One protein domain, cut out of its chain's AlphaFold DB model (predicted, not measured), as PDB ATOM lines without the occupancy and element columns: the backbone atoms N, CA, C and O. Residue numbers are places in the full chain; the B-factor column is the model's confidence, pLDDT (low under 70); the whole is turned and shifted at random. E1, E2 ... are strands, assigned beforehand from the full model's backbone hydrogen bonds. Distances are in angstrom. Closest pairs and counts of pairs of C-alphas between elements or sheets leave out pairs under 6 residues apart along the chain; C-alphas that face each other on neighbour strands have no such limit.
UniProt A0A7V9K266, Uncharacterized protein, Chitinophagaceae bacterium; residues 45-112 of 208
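This is residues 45 to 112 of the 208 residues of an uncharacterized protein of Chitinophagaceae bacterium (UniProt A0A7V9K266). This is a loop-rich domain with little regular structure: a small sheet, E1-E4-E5, lies near the middle, with hairpin E2-E3 to one side and hairpin E6-E7 farther off on another. The 68 printed residues hold seven named strands, E1 to E7, and no named helix; the all-strand class covers 25 residues, and each sheet is antiparallel. It is compact, with a radius of gyration of the C-alphas of 11.5 A and spans of 30 by 29 by 20 A.

Find C-alpha 49 at (224.634, 205.105, 135.669), where E1 runs to 51. Then come E2, 60 to 63, 9.7 A; E3, 68 to 71, 9.9 A; E4, 80 to 83, 10.0 A; E5, 88 to 91, 9.8 A; E6, 102 to 104; and E7, 110 to 112, ending at (222.640, 185.955, 137.908).

Look at inner strand E4: N 50 and O 82 of E1-E4, 3.0 A, and N 81 and O 90 of E4-E5, 3.0 A, are within hydrogen-bond range. So are N 61 and O 70 of E2-E3, 3.0 A, and N 103 and O 111 of E6-E7, 2.8 A. E3 and E4 are apart.

Glu 45 and Glu 106 have the C-alphas farthest apart, 35.1 A. The printed part has no cut and no long link; pLDDT is under 70 at residues 45 to 46.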
ATOM      1  N   GLU A  45     227.415 216.378 131.547       69.56
ATOM      2  CA  GLU A  45     227.992 215.565 132.610       69.56
ATOM      3  C   GLU A  45     227.785 214.099 132.243       69.56
ATOM      4  O   GLU A  45     226.690 213.678 131.856       69.56
ATOM      5  N   LYS A  46     228.876 213.326 132.270       69.38
ATOM      6  CA  LYS A  46     228.799 211.915 131.905       69.38
ATOM      7  C   LYS A  46     227.798 211.243 132.848       69.38
ATOM      8  O   LYS A  46     227.926 211.414 134.061       69.38
ATOM      9  N   PRO A  47     226.830 210.481 132.317       77.38
ATOM     10  CA  PRO A  47     225.814 209.853 133.146       77.38
ATOM     11  C   PRO A  47     226.495 208.897 134.116       77.38
ATOM     12  O   PRO A  47     227.300 208.076 133.685       77.38
ATOM     13  N   GLN A  48     226.195 208.998 135.410       88.88
ATOM     14  CA  GLN A  48     226.820 208.163 136.443       88.88
ATOM     15  C   GLN A  48     226.405 206.687 136.329       88.88
ATOM     16  O   GLN A  48     227.183 205.788 136.653       88.88
ATOM     17  N   TYR A  49     225.193 206.439 135.834       94.62
ATOM     18  CA  TYR A  49     224.634 205.105 135.669       94.62
ATOM     19  C   TYR A  49     224.028 204.958 134.279       94.62
ATOM     20  O   TYR A  49     223.463 205.908 133.735       94.62
ATOM     21  N   VAL A  50     224.147 203.769 133.700       95.12
ATOM     22  CA  VAL A  50     223.549 203.429 132.404       95.12
ATOM     23  C   VAL A  50     222.849 202.079 132.468       95.12
ATOM     24  O   VAL A  50     223.287 201.158 133.163       95.12
ATOM     25  N   ASP A  51     221.750 201.975 131.731       93.19
ATOM     26  CA  ASP A  51     221.011 200.734 131.536       93.19
ATOM     27  C   ASP A  51     221.867 199.713 130.782       93.19
ATOM     28  O   ASP A  51     222.440 200.029 129.735       93.19
ATOM     29  N   ILE A  52     221.923 198.472 131.262       92.94
ATOM     30  CA  ILE A  52     222.728 197.433 130.604       92.94
ATOM     31  C   ILE A  52     222.124 196.955 129.273       92.94
ATOM     32  O   ILE A  52     222.850 196.459 128.413       92.94
ATOM     33  N   TYR A  53     220.809 197.085 129.081       89.88
ATOM     34  CA  TYR A  53     220.119 196.582 127.891       89.88
ATOM     35  C   TYR A  53     220.088 197.611 126.765       89.88
ATOM     36  O   TYR A  53     220.228 197.253 125.596       89.88
ATOM     37  N   THR A  54     219.897 198.882 127.105       91.12
ATOM     38  CA  THR A  54     219.736 199.975 126.135       91.12
ATOM     39  C   THR A  54     220.975 200.854 126.004       91.12
ATOM     40  O   THR A  54     221.097 201.582 125.019       91.12
ATOM     41  N   GLY A  55     221.888 200.821 126.982       90.19
ATOM     42  CA  GLY A  55     223.029 201.735 127.060       90.19
ATOM     43  C   GLY A  55     222.640 203.187 127.355       90.19
ATOM     44  O   GLY A  55     223.492 204.073 127.289       90.19
ATOM     45  N   GLN A  56     221.365 203.456 127.649       92.25
ATOM     46  CA  GLN A  56     220.886 204.803 127.926       92.25
ATOM     47  C   GLN A  56     221.237 205.236 129.357       92.25
ATOM     48  O   GLN A  56     221.281 204.391 130.255       92.25
ATOM     49  N   PRO A  57     221.459 206.542 129.590       93.38
ATOM     50  CA  PRO A  57     221.579 207.104 130.931       93.38
ATOM     51  C   PRO A  57     220.423 206.688 131.837       93.38
ATOM     52  O   PRO A  57     219.260 206.771 131.440       93.38
ATOM     53  N   LEU A  58     220.747 206.299 133.066       93.94
ATOM     54  CA  LEU A  58     219.770 206.056 134.114       93.94
ATOM     55  C   LEU A  58     219.947 207.045 135.256       93.94
ATOM     56  O   LEU A  58     221.028 207.174 135.828       93.94
ATOM     57  N   GLU A  59     218.844 207.679 135.631       94.06
ATOM     58  CA  GLU A  59     218.715 208.344 136.918       94.06
ATOM     59  C   GLU A  59     218.052 207.358 137.885       94.06
ATOM     60  O   GLU A  59     216.958 206.847 137.617       94.06
ATOM     61  N   ILE A  60     218.748 207.030 138.971       94.50
ATOM     62  CA  ILE A  60     218.328 206.001 139.924       94.50
ATOM     63  C   ILE A  60     218.322 206.523 141.351       94.50
ATOM     64  O   ILE A  60     219.147 207.349 141.731       94.50
ATOM     65  N   TRP A  61     217.441 205.949 142.159       94.19
ATOM     66  CA  TRP A  61     217.465 206.060 143.613       94.19
ATOM     67  C   TRP A  61     217.288 204.668 144.223       94.19
ATOM     68  O   TRP A  61     216.781 203.754 143.570       94.19
ATOM     69  N   TYR A  62     217.743 204.481 145.457       89.50
ATOM     70  CA  TYR A  62     217.620 203.205 146.154       89.50
ATOM     71  C   TYR A  62     216.445 203.250 147.130       89.50
ATOM     72  O   TYR A  62     216.437 204.075 148.044       89.50
ATOM     73  N   ASP A  63     215.460 202.379 146.920       87.38
ATOM     74  CA  ASP A  63     214.351 202.169 147.847       87.38
ATOM     75  C   ASP A  63     214.838 201.253 148.971       87.38
ATOM     76  O   ASP A  63     215.011 200.048 148.766       87.38
ATOM     77  N   THR A  64     215.107 201.839 150.139       81.31
ATOM     78  CA  THR A  64     215.599 201.117 151.318       81.31
ATOM     79  C   THR A  64     214.575 200.133 151.859       81.31
ATOM     80  O   THR A  64     214.971 199.067 152.310       81.31
ATOM     81  N   ASP A  65     213.279 200.439 151.757       83.12
ATOM     82  CA  ASP A  65     212.214 199.583 152.291       83.12
ATOM     83  C   ASP A  65     212.018 198.335 151.423       83.12
ATOM     84  O   ASP A  65     211.662 197.265 151.912       83.12
ATOM     85  N   LYS A  66     212.246 198.465 150.109       82.38
ATOM     86  CA  LYS A  66     212.161 197.345 149.153       82.38
ATOM     87  C   LYS A  66     213.513 196.721 148.816       82.38
ATOM     88  O   LYS A  66     213.569 195.809 147.990       82.38
ATOM     89  N   HIS A  67     214.589 197.246 149.392       78.62
ATOM     90  CA  HIS A  67     215.973 196.910 149.075       78.62
ATOM     91  C   HIS A  67     216.294 196.903 147.571       78.62
ATOM     92  O   HIS A  67     217.063 196.061 147.095       78.62
ATOM     93  N   MET A  68     215.723 197.836 146.803       87.88
ATOM     94  CA  MET A  68     215.755 197.795 145.339       87.88
ATOM     95  C   MET A  68     216.034 199.158 144.713       87.88
ATOM     96  O   MET A  68     215.440 200.172 145.069       87.88
ATOM     97  N   THR A  69     216.921 199.172 143.725       91.69
ATOM     98  CA  THR A  69     217.175 200.338 142.888       91.69
ATOM     99  C   THR A  69     215.993 200.578 141.961       91.69
ATOM    100  O   THR A  69     215.533 199.679 141.255       91.69
ATOM    101  N   MET A  70     215.528 201.818 141.937       94.75
ATOM    102  CA  MET A  70     214.387 202.268 141.160       94.75
ATOM    103  C   MET A  70     214.842 203.322 140.158       94.75
ATOM    104  O   MET A  70     215.602 204.233 140.489       94.75
ATOM    105  N   ASN A  71     214.347 203.229 138.929       94.81
ATOM    106  CA  ASN A  71     214.510 204.281 137.940       94.81
ATOM    107  C   ASN A  71     213.635 205.473 138.349       94.81
ATOM    108  O   ASN A  71     212.428 205.324 138.563       94.81
ATOM    109  N   GLN A  72     214.231 206.656 138.462       93.50
ATOM    110  CA  GLN A  72     213.546 207.853 138.947       93.50
ATOM    111  C   GLN A  72     212.444 208.327 137.992       93.50
ATOM    112  O   GLN A  72     211.371 208.731 138.443       93.50
ATOM    113  N   ALA A  73     212.674 208.231 136.681       91.44
ATOM    114  CA  ALA A  73     211.733 208.685 135.664       91.44
ATOM    115  C   ALA A  73     210.527 207.744 135.529       91.44
ATOM    116  O   ALA A  73     209.383 208.194 135.475       91.44
ATOM    117  N   THR A  74     210.769 206.432 135.484       94.00
ATOM    118  CA  THR A  74     209.710 205.442 135.220       94.00
ATOM    119  C   THR A  74     209.089 204.859 136.484       94.00
ATOM    120  O   THR A  74     208.024 204.251 136.412       94.00
ATOM    121  N   ARG A  75     209.741 205.028 137.642       93.25
ATOM    122  CA  ARG A  75     209.402 204.360 138.912       93.25
ATOM    123  C   ARG A  75     209.369 202.835 138.804       93.25
ATOM    124  O   ARG A  75     208.689 202.175 139.587       93.25
ATOM    125  N   MET A  76     210.094 202.274 137.839       93.44
ATOM    126  CA  MET A  76     210.239 200.832 137.680       93.44
ATOM    127  C   MET A  76     211.518 200.342 138.363       93.44
ATOM    128  O   MET A  76     212.505 201.084 138.408       93.44
ATOM    129  N   PRO A  77     211.519 199.104 138.882       93.50
ATOM    130  CA  PRO A  77     212.722 198.499 139.423       93.50
ATOM    131  C   PRO A  77     213.775 198.296 138.339       93.50
ATOM    132  O   PRO A  77     213.466 197.935 137.202       93.50
ATOM    133  N   VAL A  78     215.027 198.519 138.717       94.19
ATOM    134  CA  VAL A  78     216.198 198.342 137.863       94.19
ATOM    135  C   VAL A  78     216.951 197.141 138.386       94.19
ATOM    136  O   VAL A  78     217.525 197.186 139.470       94.19
ATOM    137  N   GLU A  79     216.933 196.053 137.626       91.75
ATOM    138  CA  GLU A  79     217.551 194.807 138.071       91.75
ATOM    139  C   GLU A  79     219.077 194.838 137.925       91.75
ATOM    140  O   GLU A  79     219.786 194.474 138.858       91.75
ATOM    141  N   PHE A  80     219.588 195.336 136.798       93.88
ATOM    142  CA  PHE A  80     221.018 195.509 136.555       93.88
ATOM    143  C   PHE A  80     221.291 196.864 135.907       93.88
ATOM    144  O   PHE A  80     220.557 197.292 135.018       93.88
ATOM    145  N   TYR A  81     222.372 197.519 136.313       94.75
ATOM    146  CA  TYR A  81     222.863 198.747 135.689       94.75
ATOM    147  C   TYR A  81     224.387 198.795 135.742       94.75
ATOM    148  O   TYR A  81     225.011 198.101 136.541       94.75
ATOM    149  N   ILE A  82     225.002 199.614 134.896       94.44
ATOM    150  CA  ILE A  82     226.450 199.838 134.913       94.44
ATOM    151  C   ILE A  82     226.714 201.176 135.586       94.44
ATOM    152  O   ILE A  82     226.144 202.198 135.203       94.44
ATOM    153  N   ASN A  83     227.600 201.179 136.574       92.50
ATOM    154  CA  ASN A  83     228.174 202.401 137.111       92.50
ATOM    155  C   ASN A  83     229.328 202.838 136.199       92.50
ATOM    156  O   ASN A  83     230.329 202.141 136.056       92.50
ATOM    157  N   THR A  84     229.194 203.993 135.556       91.31
ATOM    158  CA  THR A  84     230.149 204.467 134.541       91.31
ATOM    159  C   THR A  84     231.443 205.017 135.142       91.31
ATOM    160  O   THR A  84     232.416 205.219 134.415       91.31
ATOM    161  N   SER A  85     231.483 205.244 136.460       88.69
ATOM    162  CA  SER A  85     232.694 205.708 137.150       88.69
ATOM    163  C   SER A  85     233.767 204.620 137.240       88.69
ATOM    164  O   SER A  85     234.955 204.907 137.109       88.69
ATOM    165  N   ASN A  86     233.353 203.368 137.432       89.06
ATOM    166  CA  ASN A  86     234.218 202.202 137.620       89.06
ATOM    167  C   ASN A  86     233.959 201.078 136.605       89.06
ATOM    168  O   ASN A  86     234.684 200.085 136.633       89.06
ATOM    169  N   TRP A  87     232.967 201.247 135.725       88.81
ATOM    170  CA  TRP A  87     232.493 200.252 134.758       88.81
ATOM    171  C   TRP A  87     232.038 198.938 135.397       88.81
ATOM    172  O   TRP A  87     232.055 197.884 134.762       88.81
ATOM    173  N   ASP A  88     231.600 199.009 136.653       89.75
ATOM    174  CA  ASP A  88     231.092 197.855 137.375       89.75
ATOM    175  C   ASP A  88     229.592 197.681 137.086       89.75
ATOM    176  O   ASP A  88     228.804 198.625 137.154       89.75
ATOM    177  N   THR A  89     229.191 196.454 136.767       90.88
ATOM    178  CA  THR A  89     227.798 196.017 136.713       90.88
ATOM    179  C   THR A  89     227.287 195.810 138.126       90.88
ATOM    180  O   THR A  89     227.873 195.059 138.906       90.88
ATOM    181  N   VAL A  90     226.178 196.457 138.447       88.94
ATOM    182  CA  VAL A  90     225.557 196.448 139.764       88.94
ATOM    183  C   VAL A  90     224.193 195.778 139.674       88.94
ATOM    184  O   VAL A  90     223.389 196.104 138.802       88.94
ATOM    185  N   TYR A  91     223.934 194.848 140.586       88.44
ATOM    186  CA  TYR A  91     222.624 194.272 140.826       88.44
ATOM    187  C   TYR A  91     221.813 195.251 141.672       88.44
ATOM    188  O   TYR A  91     222.191 195.581 142.797       88.44
ATOM    189  N   GLY A  92     220.720 195.764 141.117       85.50
ATOM    190  CA  GLY A  92     219.941 196.824 141.741       85.50
ATOM    191  C   GLY A  92     219.221 196.392 143.007       85.50
ATOM    192  O   GLY A  92     218.934 197.233 143.853       85.50
ATOM    193  N   ARG A  93     219.014 195.092 143.224       82.88
ATOM    194  CA  ARG A  93     218.621 194.612 144.547       82.88
ATOM    195  C   ARG A  93     219.853 194.583 145.458       82.88
ATOM    196  O   ARG A  93     220.775 193.802 145.241       82.88
ATOM    197  N   GLY A  94     219.886 195.480 146.440       75.00
ATOM    198  CA  GLY A  94     220.997 195.638 147.391       75.00
ATOM    199  C   GLY A  94     222.287 196.285 146.860       75.00
ATOM    200  O   GLY A  94     223.259 196.375 147.600       75.00
ATOM    201  N   GLN A  95     222.305 196.775 145.613       81.00
ATOM    202  CA  GLN A  95     223.430 197.520 145.015       81.00
ATOM    203  C   GLN A  95     224.772 196.761 144.988       81.00
ATOM    204  O   GLN A  95     225.847 197.345 145.153       81.00
ATOM    205  N   PHE A  96     224.740 195.451 144.745       79.06
ATOM    206  CA  PHE A  96     225.946 194.617 144.742       79.06
ATOM    207  C   PHE A  96     226.657 194.613 143.391       79.06
ATOM    208  O   PHE A  96     226.021 194.460 142.354       79.06
ATOM    209  N   VAL A  97     227.988 194.699 143.382       82.94
ATOM    210  CA  VAL A  97     228.789 194.566 142.153       82.94
ATOM    211  C   VAL A  97     228.854 193.098 141.705       82.94
ATOM    212  O   VAL A  97     229.225 192.224 142.490       82.94
ATOM    213  N   VAL A  98     228.511 192.823 140.440       81.38
ATOM    214  CA  VAL A  98     228.280 191.468 139.896       81.38
ATOM    215  C   VAL A  98     228.969 191.171 138.552       81.38
ATOM    216  O   VAL A  98     228.545 190.263 137.841       81.38
ATOM    217  N   ASN A  99     230.058 191.870 138.207       80.12
ATOM    218  CA  ASN A  99     230.746 191.799 136.896       80.12
ATOM    219  C   ASN A  99     230.986 190.382 136.330       80.12
ATOM    220  O   ASN A  99     230.913 190.197 135.122       80.12
ATOM    221  N   ASN A 100     231.235 189.383 137.184       81.62
ATOM    222  CA  ASN A 100     231.526 187.998 136.777       81.62
ATOM    223  C   ASN A 100     230.480 186.985 137.270       81.62
ATOM    224  O   ASN A 100     230.721 185.774 137.263       81.62
ATOM    225  N   PHE A 101     229.335 187.477 137.740       82.12
ATOM    226  CA  PHE A 101     228.258 186.666 138.303       82.12
ATOM    227  C   PHE A 101     226.969 186.750 137.498       82.12
ATOM    228  O   PHE A 101     225.965 186.182 137.917       82.12
ATOM    229  N   ILE A 102     226.986 187.443 136.361       87.00
ATOM    230  CA  ILE A 102     225.861 187.505 135.435       87.00
ATOM    231  C   ILE A 102     226.137 186.662 134.194       87.00
ATOM    232  O   ILE A 102     227.246 186.632 133.664       87.00
ATOM    233  N   ILE A 103     225.101 185.986 133.718       89.19
ATOM    234  CA  ILE A 103     225.070 185.247 132.460       89.19
ATOM    235  C   ILE A 103     223.933 185.783 131.603       89.19
ATOM    236  O   ILE A 103     222.938 186.305 132.109       89.19
ATOM    237  N   ARG A 104     224.078 185.653 130.288       89.81
ATOM    238  CA  ARG A 104     223.033 186.025 129.340       89.81
ATOM    239  C   ARG A 104     222.170 184.801 129.039       89.81
ATOM    240  O   ARG A 104     222.710 183.746 128.717       89.81
ATOM    241  N   ASP A 105     220.856 184.928 129.188       88.31
ATOM    242  CA  ASP A 105     219.894 183.882 128.840       88.31
ATOM    243  C   ASP A 105     219.681 183.791 127.316       88.31
ATOM    244  O   ASP A 105     220.171 184.619 126.542       88.31
ATOM    245  N   GLU A 106     218.926 182.782 126.879       90.00
ATOM    246  CA  GLU A 106     218.592 182.555 125.464       90.00
ATOM    247  C   GLU A 106     217.792 183.713 124.839       90.00
ATOM    248  O   GLU A 106     217.816 183.900 123.625       90.00
ATOM    249  N   ASN A 107     217.132 184.533 125.662       88.81
ATOM    250  CA  ASN A 107     216.375 185.711 125.234       88.81
ATOM    251  C   ASN A 107     217.237 186.983 125.204       88.81
ATOM    252  O   ASN A 107     216.729 188.079 124.973       88.81
ATOM    253  N   GLY A 108     218.539 186.864 125.472       86.06
ATOM    254  CA  GLY A 108     219.460 187.989 125.506       86.06
ATOM    255  C   GLY A 108     219.388 188.828 126.784       86.06
ATOM    256  O   GLY A 108     220.019 189.889 126.814       86.06
ATOM    257  N   ARG A 109     218.671 188.381 127.821       88.25
ATOM    258  CA  ARG A 109     218.570 189.050 129.123       88.25
ATOM    259  C   ARG A 109     219.686 188.604 130.058       88.25
ATOM    260  O   ARG A 109     220.050 187.435 130.092       88.25
ATOM    261  N   TYR A 110     220.217 189.536 130.841       89.69
ATOM    262  CA  TYR A 110     221.158 189.222 131.908       89.69
ATOM    263  C   TYR A 110     220.407 188.699 133.126       89.69
ATOM    264  O   TYR A 110     219.389 189.268 133.514       89.69
ATOM    265  N   LYS A 111     220.923 187.622 133.707       89.69
ATOM    266  CA  LYS A 111     220.488 187.061 134.984       89.69
ATOM    267  C   LYS A 111     221.710 186.648 135.787       89.69
ATOM    268  O   LYS A 111     222.782 186.448 135.217       89.69
ATOM    269  N   LEU A 112     221.558 186.493 137.094       87.75
ATOM    270  CA  LEU A 112     222.640 185.955 137.908       87.75
ATOM    271  C   LEU A 112     222.881 184.483 137.563       87.75
ATOM    272  O   LEU A 112     221.952 183.722 137.292       87.75
TER     273      LEU A 112